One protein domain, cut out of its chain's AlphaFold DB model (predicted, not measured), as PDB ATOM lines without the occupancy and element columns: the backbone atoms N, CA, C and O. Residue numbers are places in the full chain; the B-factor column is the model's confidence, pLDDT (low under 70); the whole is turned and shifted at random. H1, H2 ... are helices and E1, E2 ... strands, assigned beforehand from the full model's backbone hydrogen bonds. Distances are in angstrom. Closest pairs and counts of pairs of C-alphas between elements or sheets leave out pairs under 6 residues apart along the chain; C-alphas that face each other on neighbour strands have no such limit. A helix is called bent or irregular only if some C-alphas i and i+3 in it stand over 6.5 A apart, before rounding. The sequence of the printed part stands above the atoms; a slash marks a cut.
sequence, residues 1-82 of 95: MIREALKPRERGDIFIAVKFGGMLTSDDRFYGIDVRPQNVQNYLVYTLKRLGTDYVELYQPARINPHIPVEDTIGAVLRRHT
ATOM      1  N   MET A   1     301.076 220.037  74.528       81.88
ATOM      2  CA  MET A   1     300.486 219.714  75.847       81.88
ATOM      3  C   MET A   1     298.966 219.865  75.858       81.88
ATOM      4  O   MET A   1     298.313 218.859  76.074       81.88
ATOM      5  N   ILE A   2     298.379 221.033  75.544       92.50
ATOM      6  CA  ILE A   2     296.905 221.200  75.574       92.50
ATOM      7  C   ILE A   2     296.175 220.262  74.598       92.50
ATOM      8  O   ILE A   2     295.302 219.528  75.033       92.50
ATOM      9  N   ARG A   3     296.567 220.211  73.315       93.31
ATOM     10  CA  ARG A   3     295.951 219.314  72.311       93.31
ATOM     11  C   ARG A   3     295.840 217.861  72.782       93.31
ATOM     12  O   ARG A   3     294.797 217.243  72.641       93.31
ATOM     13  N   GLU A   4     296.914 217.329  73.356       94.44
ATOM     14  CA  GLU A   4     296.947 215.949  73.854       94.44
ATOM     15  C   GLU A   4     295.977 215.739  75.022       94.44
ATOM     16  O   GLU A   4     295.318 214.708  75.090       94.44
ATOM     17  N   ALA A   5     295.816 216.743  75.889       92.81
ATOM     18  CA  ALA A   5     294.864 216.710  76.997       92.81
ATOM     19  C   ALA A   5     293.392 216.833  76.557       92.81
ATOM     20  O   ALA A   5     292.499 216.507  77.340       92.81
ATOM     21  N   LEU A   6     293.130 217.304  75.331       90.94
ATOM     22  CA  LEU A   6     291.780 217.376  74.762       90.94
ATOM     23  C   LEU A   6     291.332 216.041  74.150       90.94
ATOM     24  O   LEU A   6     290.146 215.744  74.180       90.94
ATOM     25  N   LYS A   7     292.261 215.214  73.645       90.56
ATOM     26  CA  LYS A   7     291.953 213.953  72.939       90.56
ATOM     27  C   LYS A   7     291.030 212.967  73.677       90.56
ATOM     28  O   LYS A   7     290.209 212.366  72.996       90.56
ATOM     29  N   PRO A   8     291.154 212.730  74.999       93.00
ATOM     30  CA  PRO A   8     290.354 211.704  75.671       93.00
ATOM     31  C   PRO A   8     288.958 212.185  76.099       93.00
ATOM     32  O   PRO A   8     288.266 211.452  76.799       93.00
ATOM     33  N   ARG A   9     288.562 213.419  75.766       89.88
ATOM     34  CA  ARG A   9     287.300 214.028  76.200       89.88
ATOM     35  C   ARG A   9     286.454 214.404  74.992       89.88
ATOM     36  O   ARG A   9     286.982 214.898  73.998       89.88
ATOM     37  N   GLU A  10     285.144 214.236  75.115       91.00
ATOM     38  CA  GLU A  10     284.200 214.757  74.130       91.00
ATOM     39  C   GLU A  10     284.307 216.279  74.070       91.00
ATOM     40  O   GLU A  10     284.402 216.949  75.105       91.00
ATOM     41  N   ARG A  11     284.303 216.861  72.862       88.44
ATOM     42  CA  ARG A  11     284.487 218.314  72.756       88.44
ATOM     43  C   ARG A  11     283.368 219.080  73.450       88.44
ATOM     44  O   ARG A  11     283.681 220.069  74.091       88.44
ATOM     45  N   GLY A  12     282.120 218.615  73.407       89.69
ATOM     46  CA  GLY A  12     280.996 219.300  74.059       89.69
ATOM     47  C   GLY A  12     281.148 219.510  75.575       89.69
ATOM     48  O   GLY A  12     280.517 220.413  76.116       89.69
ATOM     49  N   ASP A  13     282.020 218.746  76.241       92.69
ATOM     50  CA  ASP A  13     282.206 218.791  77.699       92.69
ATOM     51  C   ASP A  13     283.312 219.764  78.146       92.69
ATOM     52  O   ASP A  13     283.579 219.916  79.341       92.69
ATOM     53  N   ILE A  14     284.013 220.399  77.202       92.44
ATOM     54  CA  ILE A  14     285.200 221.209  77.483       92.44
ATOM     55  C   ILE A  14     284.938 222.655  77.085       92.44
ATOM     56  O   ILE A  14     284.611 222.937  75.941       92.44
ATOM     57  N   PHE A  15     285.190 223.586  78.001       94.44
ATOM     58  CA  PHE A  15     285.209 225.010  77.687       94.44
ATOM     59  C   PHE A  15     286.646 225.482  77.435       94.44
ATOM     60  O   PHE A  15     287.499 225.442  78.326       94.44
ATOM     61  N   ILE A  16     286.923 225.951  76.224       93.94
ATOM     62  CA  ILE A  16     288.215 226.456  75.774       93.94
ATOM     63  C   ILE A  16     288.130 227.974  75.608       93.94
ATOM     64  O   ILE A  16     287.520 228.503  74.679       93.94
ATOM     65  N   ALA A  17     288.833 228.681  76.493       95.50
ATOM     66  CA  ALA A  17     289.054 230.117  76.388       95.50
ATOM     67  C   ALA A  17     290.464 230.405  75.865       95.50
ATOM     68  O   ALA A  17     291.458 230.049  76.501       95.50
ATOM     69  N   VAL A  18     290.564 231.113  74.744       95.56
ATOM     70  CA  VAL A  18     291.837 231.534  74.159       95.56
ATOM     71  C   VAL A  18     291.956 233.050  74.179       95.56
ATOM     72  O   VAL A  18     291.036 233.784  73.818       95.56
ATOM     73  N   LYS A  19     293.143 233.513  74.580       94.69
ATOM     74  CA  LYS A  19     293.564 234.903  74.432       94.69
ATOM     75  C   LYS A  19     294.528 235.026  73.253       94.69
ATOM     76  O   LYS A  19     295.446 234.214  73.148       94.69
ATOM     77  N   PHE A  20     294.345 236.024  72.391       95.06
ATOM     78  CA  PHE A  20     295.194 236.238  71.213       95.06
ATOM     79  C   PHE A  20     295.909 237.594  71.208       95.06
ATOM     80  O   PHE A  20     295.675 238.456  72.053       95.06
ATOM     81  N   GLY A  21     296.796 237.759  70.230       94.06
ATOM     82  CA  GLY A  21     297.434 239.025  69.887       94.06
ATOM     83  C   GLY A  21     298.872 239.166  70.364       94.06
ATOM     84  O   GLY A  21     299.559 240.061  69.901       94.06
ATOM     85  N   GLY A  22     299.366 238.279  71.231       94.44
ATOM     86  CA  GLY A  22     300.787 238.259  71.576       94.44
ATOM     87  C   GLY A  22     301.652 237.826  70.398       94.44
ATOM     88  O   GLY A  22     301.472 236.726  69.878       94.44
ATOM     89  N   MET A  23     302.591 238.682  70.003       92.81
ATOM     90  CA  MET A  23     303.542 238.412  68.932       92.81
ATOM     91  C   MET A  23     304.863 237.930  69.527       92.81
ATOM     92  O   MET A  23     305.450 238.597  70.385       92.81
ATOM     93  N   LEU A  24     305.305 236.760  69.069       90.69
ATOM     94  CA  LEU A  24     306.533 236.106  69.509       90.69
ATOM     95  C   LEU A  24     307.520 236.008  68.348       90.69
ATOM     96  O   LEU A  24     307.132 235.705  67.218       90.69
ATOM     97  N   THR A  25     308.786 236.279  68.627       93.00
ATOM     98  CA  THR A  25     309.892 235.995  67.713       93.00
ATOM     99  C   THR A  25     310.115 234.482  67.608       93.00
ATOM    100  O   THR A  25     309.530 233.696  68.352       93.00
ATOM    101  N   SER A  26     310.981 234.044  66.691       90.88
ATOM    102  CA  SER A  26     311.307 232.618  66.527       90.88
ATOM    103  C   SER A  26     312.008 231.990  67.739       90.88
ATOM    104  O   SER A  26     312.035 230.771  67.850       90.88
ATOM    105  N   ASP A  27     312.591 232.807  68.617       94.88
ATOM    106  CA  ASP A  27     313.184 232.418  69.901       94.88
ATOM    107  C   ASP A  27     312.236 232.683  71.090       94.88
ATOM    108  O   ASP A  27     312.687 232.899  72.212       94.88
ATOM    109  N   ASP A  28     310.922 232.698  70.836       89.81
ATOM    110  CA  ASP A  28     309.842 232.839  71.824       89.81
ATOM    111  C   ASP A  28     309.862 234.138  72.652       89.81
ATOM    112  O   ASP A  28     309.180 234.252  73.676       89.81
ATOM    113  N   ARG A  29     310.583 235.174  72.206       94.56
ATOM    114  CA  ARG A  29     310.553 236.480  72.874       94.56
ATOM    115  C   ARG A  29     309.332 237.274  72.446       94.56
ATOM    116  O   ARG A  29     309.039 237.448  71.264       94.56
ATOM    117  N   PHE A  30     308.642 237.818  73.437       91.50
ATOM    118  CA  PHE A  30     307.536 238.731  73.208       91.50
ATOM    119  C   PHE A  30     308.042 240.058  72.643       91.50
ATOM    120  O   PHE A  30     308.900 240.697  73.249       91.50
ATOM    121  N   TYR A  31     307.493 240.485  71.506       92.75
ATOM    122  CA  TYR A  31     307.917 241.730  70.854       92.75
ATOM    123  C   TYR A  31     306.773 242.693  70.527       92.75
ATOM    124  O   TYR A  31     307.016 243.785  70.016       92.75
ATOM    125  N   GLY A  32     305.524 242.337  70.838       91.50
ATOM    126  CA  GLY A  32     304.409 243.259  70.670       91.50
ATOM    127  C   GLY A  32     303.036 242.611  70.728       91.50
ATOM    128  O   GLY A  32     302.894 241.401  70.915       91.50
ATOM    129  N   ILE A  33     302.020 243.454  70.553       93.19
ATOM    130  CA  ILE A  33     300.621 243.049  70.440       93.19
ATOM    131  C   ILE A  33     300.098 243.391  69.046       93.19
ATOM    132  O   ILE A  33     300.212 244.534  68.607       93.19
ATOM    133  N   ASP A  34     299.458 242.426  68.394       95.50
ATOM    134  CA  ASP A  34     298.659 242.639  67.195       95.50
ATOM    135  C   ASP A  34     297.209 242.200  67.415       95.50
ATOM    136  O   ASP A  34     296.901 241.018  67.556       95.50
ATOM    137  N   VAL A  35     296.304 243.176  67.433       96.19
ATOM    138  CA  VAL A  35     294.851 242.966  67.541       96.19
ATOM    139  C   VAL A  35     294.100 243.620  66.383       96.19
ATOM    140  O   VAL A  35     292.911 243.926  66.490       96.19
ATOM    141  N   ARG A  36     294.795 243.859  65.265       96.06
ATOM    142  CA  ARG A  36     294.192 244.482  64.089       96.06
ATOM    143  C   ARG A  36     293.132 243.558  63.474       96.06
ATOM    144  O   ARG A  36     293.426 242.374  63.273       96.06
ATOM    145  N   PRO A  37     291.937 244.072  63.125       95.19
ATOM    146  CA  PRO A  37     290.802 243.269  62.657       95.19
ATOM    147  C   PRO A  37     291.147 242.299  61.518       95.19
ATOM    148  O   PRO A  37     290.719 241.147  61.520       95.19
ATOM    149  N   GLN A  38     291.981 242.735  60.569       95.12
ATOM    150  CA  GLN A  38     292.393 241.943  59.408       95.12
ATOM    151  C   GLN A  38     293.206 240.685  59.755       95.12
ATOM    152  O   GLN A  38     293.226 239.743  58.967       95.12
ATOM    153  N   ASN A  39     293.861 240.648  60.919       94.56
ATOM    154  CA  ASN A  39     294.746 239.546  61.304       94.56
ATOM    155  C   ASN A  39     294.078 238.535  62.242       94.56
ATOM    156  O   ASN A  39     294.542 237.397  62.330       94.56
ATOM    157  N   VAL A  40     292.971 238.917  62.890       94.19
ATOM    158  CA  VAL A  40     292.227 238.086  63.856       94.19
ATOM    159  C   VAL A  40     291.956 236.687  63.296       94.19
ATOM    160  O   VAL A  40     292.197 235.686  63.967       94.19
ATOM    161  N   GLN A  41     291.539 236.606  62.034       90.19
ATOM    162  CA  GLN A  41     291.173 235.340  61.403       90.19
ATOM    163  C   GLN A  41     292.360 234.423  61.134       90.19
ATOM    164  O   GLN A  41     292.293 233.222  61.392       90.19
ATOM    165  N   ASN A  42     293.486 234.985  60.701       92.25
ATOM    166  CA  ASN A  42     294.710 234.210  60.504       92.25
ATOM    167  C   ASN A  42     295.186 233.601  61.833       92.25
ATOM    168  O   ASN A  42     295.601 232.440  61.885       92.25
ATOM    169  N   TYR A  43     295.071 234.356  62.929       94.44
ATOM    170  CA  TYR A  43     295.423 233.875  64.264       94.44
ATOM    171  C   TYR A  43     294.455 232.822  64.797       94.44
ATOM    172  O   TYR A  43     294.900 231.879  65.461       94.44
ATOM    173  N   LEU A  44     293.160 232.934  64.495       93.75
ATOM    174  CA  LEU A  44     292.174 231.923  64.861       93.75
ATOM    175  C   LEU A  44     292.447 230.603  64.133       93.75
ATOM    176  O   LEU A  44     292.576 229.573  64.791       93.75
ATOM    177  N   VAL A  45     292.664 230.627  62.814       93.12
ATOM    178  CA  VAL A  45     293.020 229.427  62.030       93.12
ATOM    179  C   VAL A  45     294.272 228.750  62.593       93.12
ATOM    180  O   VAL A  45     294.294 227.537  62.817       93.12
ATOM    181  N   TYR A  46     295.313 229.529  62.891       92.81
ATOM    182  CA  TYR A  46     296.530 229.003  63.510       92.81
ATOM    183  C   TYR A  46     296.277 228.409  64.907       92.81
ATOM    184  O   TYR A  46     296.840 227.373  65.265       92.81
ATOM    185  N   THR A  47     295.417 229.045  65.704       93.94
ATOM    186  CA  THR A  47     295.011 228.563  67.032       93.94
ATOM    187  C   THR A  47     294.299 227.217  66.938       93.94
ATOM    188  O   THR A  47     294.731 226.264  67.586       93.94
ATOM    189  N   LEU A  48     293.267 227.119  66.099       93.69
ATOM    190  CA  LEU A  48     292.475 225.904  65.904       93.69
ATOM    191  C   LEU A  48     293.343 224.747  65.402       93.69
ATOM    192  O   LEU A  48     293.296 223.654  65.962       93.69
ATOM    193  N   LYS A  49     294.251 225.012  64.452       93.12
ATOM    194  CA  LYS A  49     295.220 224.016  63.964       93.12
ATOM    195  C   LYS A  49     296.129 223.479  65.076       93.12
ATOM    196  O   LYS A  49     296.393 222.279  65.125       93.12
ATOM    197  N   ARG A  50     296.621 224.344  65.974       93.44
ATOM    198  CA  ARG A  50     297.483 223.929  67.099       93.44
ATOM    199  C   ARG A  50     296.728 223.157  68.172       93.44
ATOM    200  O   ARG A  50     297.286 222.225  68.752       93.44
ATOM    201  N   LEU A  51     295.490 223.554  68.450       93.81
ATOM    202  CA  LEU A  51     294.619 222.850  69.387       93.81
ATOM    203  C   LEU A  51     294.085 221.539  68.795       93.81
ATOM    204  O   LEU A  51     293.806 220.616  69.551       93.81
ATOM    205  N   GLY A  52     294.015 221.432  67.466       92.25
ATOM    206  CA  GLY A  52     293.450 220.287  66.759       92.25
ATOM    207  C   GLY A  52     291.946 220.152  66.986       92.25
ATOM    208  O   GLY A  52     291.481 219.042  67.218       92.25
ATOM    209  N   THR A  53     291.219 221.271  66.987       90.81
ATOM    210  CA  THR A  53     289.764 221.334  67.195       90.81
ATOM    211  C   THR A  53     289.145 222.377  66.273       90.81
ATOM    212  O   THR A  53     289.831 223.314  65.864       90.81
ATOM    213  N   ASP A  54     287.857 222.236  65.975       89.06
ATOM    214  CA  ASP A  54     287.151 223.106  65.035       89.06
ATOM    215  C   ASP A  54     286.668 224.423  65.645       89.06
ATOM    216  O   ASP A  54     286.365 225.364  64.916       89.06
ATOM    217  N   TYR A  55     286.581 224.502  66.973       89.38
ATOM    218  CA  TYR A  55     286.024 225.667  67.650       89.38
ATOM    219  C   TYR A  55     286.593 225.872  69.054       89.38
ATOM    220  O   TYR A  55     287.094 224.949  69.706       89.38
ATOM    221  N   VAL A  56     286.464 227.112  69.516       92.81
ATOM    222  CA  VAL A  56     286.686 227.539  70.898       92.81
ATOM    223  C   VAL A  56     285.471 228.337  71.341       92.81
ATOM    224  O   VAL A  56     284.879 229.055  70.538       92.81
ATOM    225  N   GLU A  57     285.109 228.213  72.606       93.06
ATOM    226  CA  GLU A  57     283.924 228.850  73.167       93.06
ATOM    227  C   GLU A  57     284.164 230.342  73.400       93.06
ATOM    228  O   GLU A  57     283.272 231.152  73.187       93.06
ATOM    229  N   LEU A  58     285.387 230.723  73.787       93.12
ATOM    230  CA  LEU A  58     285.753 232.120  73.996       93.12
ATOM    231  C   LEU A  58     287.062 232.461  73.286       93.12
ATOM    232  O   LEU A  58     288.128 231.951  73.640       93.12
ATOM    233  N   TYR A  59     286.995 233.390  72.336       95.00
ATOM    234  CA  TYR A  59     288.157 233.963  71.662       95.00
ATOM    235  C   TYR A  59     288.218 235.466  71.925       95.00
ATOM    236  O   TYR A  59     287.320 236.201  71.534       95.00
ATOM    237  N   GLN A  60     289.257 235.938  72.612       94.38
ATOM    238  CA  GLN A  60     289.345 237.341  73.032       94.38
ATOM    239  C   GLN A  60     290.771 237.886  72.910       94.38
ATOM    240  O   GLN A  60     291.734 237.129  73.062       94.38
ATOM    241  N   PRO A  61     290.964 239.189  72.657       95.06
ATOM    242  CA  PRO A  61     292.299 239.764  72.673       95.06
ATOM    243  C   PRO A  61     292.885 239.702  74.093       95.06
ATOM    244  O   PRO A  61     292.195 239.905  75.089       95.06
ATOM    245  N   ALA A  62     294.184 239.424  74.210       93.88
ATOM    246  CA  ALA A  62     294.873 239.418  75.500       93.88
ATOM    247  C   ALA A  62     295.001 240.831  76.091       93.88
ATOM    248  O   ALA A  62     295.118 240.982  77.310       93.88
ATOM    249  N   ARG A  63     295.032 241.851  75.226       92.19
ATOM    250  CA  ARG A  63     295.165 243.275  75.542       92.19
ATOM    251  C   ARG A  63     294.391 244.100  74.521       92.19
ATOM    252  O   ARG A  63     294.261 243.692  73.373       92.19
ATOM    253  N   ILE A  64     293.940 245.275  74.935       90.94
ATOM    254  CA  ILE A  64     293.331 246.265  74.046       90.94
ATOM    255  C   ILE A  64     294.448 247.128  73.451       90.94
ATOM    256  O   ILE A  64     295.378 247.511  74.162       90.94
ATOM    257  N   ASN A  65     294.362 247.430  72.154       92.06
ATOM    258  CA  ASN A  65     295.198 248.451  71.533       92.06
ATOM    259  C   ASN A  65     294.412 249.771  71.515       92.06
ATOM    260  O   ASN A  65     293.397 249.826  70.829       92.06
ATOM    261  N   PRO A  66     294.857 250.828  72.219       93.44
ATOM    262  CA  PRO A  66     294.103 252.080  72.330       93.44
ATOM    263  C   PRO A  66     293.963 252.844  71.003       93.44
ATOM    264  O   PRO A  66     293.151 253.755  70.913       93.44
ATOM    265  N   HIS A  67     294.738 252.485  69.978       95.62
ATOM    266  CA  HIS A  67     294.666 253.099  68.650       95.62
ATOM    267  C   HIS A  67     293.698 252.384  67.701       95.62
ATOM    268  O   HIS A  67     293.584 252.769  66.540       95.62
ATOM    269  N   ILE A  68     293.049 251.313  68.159       95.62
ATOM    270  CA  ILE A  68     292.085 250.535  67.382       95.62
ATOM    271  C   ILE A  68     290.777 250.545  68.175       95.62
ATOM    272  O   ILE A  68     290.793 250.112  69.331       95.62
ATOM    273  N   PRO A  69     289.659 251.025  67.600       96.31
ATOM    274  CA  PRO A  69     288.351 250.895  68.232       96.31
ATOM    275  C   PRO A  69     288.102 249.442  68.638       96.31
ATOM    276  O   PRO A  69     288.331 248.514  67.856       96.31
ATOM    277  N   VAL A  70     287.668 249.219  69.878       94.12
ATOM    278  CA  VAL A  70     287.502 247.856  70.405       94.12
ATOM    279  C   VAL A  70     286.465 247.081  69.591       94.12
ATOM    280  O   VAL A  70     286.621 245.884  69.352       94.12
ATOM    281  N   GLU A  71     285.456 247.786  69.094       95.00
ATOM    282  CA  GLU A  71     284.385 247.292  68.242       95.00
ATOM    283  C   GLU A  71     284.919 246.716  66.932       95.00
ATOM    284  O   GLU A  71     284.383 245.720  66.452       95.00
ATOM    285  N   ASP A  72     286.002 247.266  66.379       96.56
ATOM    286  CA  ASP A  72     286.593 246.755  65.144       96.56
ATOM    287  C   ASP A  72     287.257 245.393  65.383       96.56
ATOM    288  O   ASP A  72     287.063 244.440  64.620       96.56
ATOM    289  N   THR A  73     288.030 245.274  66.467       95.44
ATOM    290  CA  THR A  73     288.676 244.011  66.847       95.44
ATOM    291  C   THR A  73     287.633 242.956  67.210       95.44
ATOM    292  O   THR A  73     287.708 241.829  66.719       95.44
ATOM    293  N   ILE A  74     286.652 243.300  68.048       94.06
ATOM    294  CA  ILE A  74     285.601 242.368  68.477       94.06
ATOM    295  C   ILE A  74     284.670 242.018  67.313       94.06
ATOM    296  O   ILE A  74     284.332 240.853  67.125       94.06
ATOM    297  N   GLY A  75     284.330 242.979  66.456       93.88
ATOM    298  CA  GLY A  75     283.560 242.736  65.240       93.88
ATOM    299  C   GLY A  75     284.258 241.760  64.290       93.88
ATOM    300  O   GLY A  75     283.597 240.936  63.657       93.88
ATOM    301  N   ALA A  76     285.592 241.783  64.221       93.19
ATOM    302  CA  ALA A  76     286.355 240.773  63.490       93.19
ATOM    303  C   ALA A  76     286.349 239.392  64.159       93.19
ATOM    304  O   ALA A  76     286.369 238.398  63.435       93.19
ATOM    305  N   VAL A  77     286.297 239.307  65.494       91.12
ATOM    306  CA  VAL A  77     286.142 238.034  66.224       91.12
ATOM    307  C   VAL A  77     284.779 237.400  65.942       91.12
ATOM    308  O   VAL A  77     284.699 236.196  65.727       91.12
ATOM    309  N   LEU A  78     283.717 238.209  65.916       87.50
ATOM    310  CA  LEU A  78     282.337 237.737  65.749       87.50
ATOM    311  C   LEU A  78     281.936 237.453  64.311       87.50
ATOM    312  O   LEU A  78     280.874 236.880  64.053       87.50
ATOM    313  N   ARG A  79     282.760 237.877  63.357       82.38
ATOM    314  CA  ARG A  79     282.477 237.665  61.949       82.38
ATOM    315  C   ARG A  79     282.395 236.164  61.680       82.38
ATOM    316  O   ARG A  79     283.237 235.380  62.102       82.38
ATOM    317  N   ARG A  80     281.340 235.754  60.979       64.81
ATOM    318  CA  ARG A  80     281.142 234.357  60.596       64.81
ATOM    319  C   ARG A  80     282.117 233.998  59.483       64.81
ATOM    320  O   ARG A  80     282.147 234.669  58.452       64.81
ATOM    321  N   HIS A  81     282.854 232.909  59.668       64.12
ATOM    322  CA  HIS A  81     283.765 232.388  58.657       64.12
ATOM    323  C   HIS A  81     283.332 230.995  58.214       64.12
ATOM    324  O   HIS A  81     283.202 230.079  59.020       64.12
ATOM    325  N   THR A  82     283.088 230.852  56.914       50.25
ATOM    326  CA  THR A  82     282.833 229.574  56.242       50.25
ATOM    327  C   THR A  82     284.076 229.223  55.436       50.25
ATOM    328  O   THR A  82     284.431 229.959  54.517       50.25
TER     329      THR A  82
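AT A GLANCE: This is residues 1 to 82 of the 95 residues of an uncharacterized protein of Bacteroides ovatus CL03T12C18 (UniProt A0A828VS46). Two short parallel strands, E1 and E4, make a small ribbon, with the longest helix, H2, over one of its faces and H3 along the E4 side. E1 runs on at an angle into E2, and the hairpin of E2 and E3 makes an arm away from this core, while the small helix H1 lies at the far end of H2. The printed part has 82 residues, with three named helices and four named strands in the order H1, E1, E2, E3, H2, E4, H3, a mixed class of helices and strands. It is only just compact, close to loose, with a radius of gyration of the C-alphas of 13.7 A and spans of 42 by 33 by 19 A.

HOW THE PARTS SIT: E1, residues 17 to 20, and E4, residues 58 to 61, are parallel neighbours at 24 degrees, with N 18 and O 58 at 2.8 A and N 60 and O 18 at 3.0 A, within hydrogen-bond range. H2, residues 37 to 51, and E4 are near each other, with 5 pairs of C-alphas within 10 A. The closest C-alphas of E1 and H2, those of Phe 20 and Tyr 43, are 7.3 A apart. H3, residues 70 to 78, comes closest to E4 at the C-alphas of Tyr 59 and Val 77, 7.1 A. H2 touches H3 with residues 37 to 41 alone, closest at the C-alphas of Pro 37 and Thr 73, 4.8 A, at a steep tilt of 44 degrees, the same way. H1, residues 2 to 6, only just touches H2, with 3 pairs of C-alphas within 8 A, the closest those of Arg 3 and Leu 51, 4.8 A; H2 does so with residues 50 to 51 alone. E1 runs on into E2, residues 22 to 24, across a break of 1 residue, at 62 degrees. E2 and E3, residues 30 to 33, form an antiparallel hairpin at 146 degrees, with N 23 and O 32 at 2.9 A. E2 is apart from H2, and E3 is apart from H3. In H1 and H3 every O i to N i+4 pair is within hydrogen-bond range; in H2 9 of 11 are.

IN THESE COORDINATES: H1 begins at C-alpha 2 (296.905, 221.200, 75.574). E1 is 10.1 A long and E4 10.2 A. H2, 21.8 A long, begins at C-alpha 37 (290.802, 243.269, 62.657) and is irregular: C-alphas 38 and 41 are 7.0 A apart. H3, 12.3 A long, ends at C-alpha 78 (282.337, 237.737, 65.749).

THE WHOLE: The two C-alphas farthest apart, those of Pro 8 and His 67, are 42.2 A apart. The printed part has no cut and no long link. Its mean pLDDT is 91.7, and residues 80 to 82 are under 70.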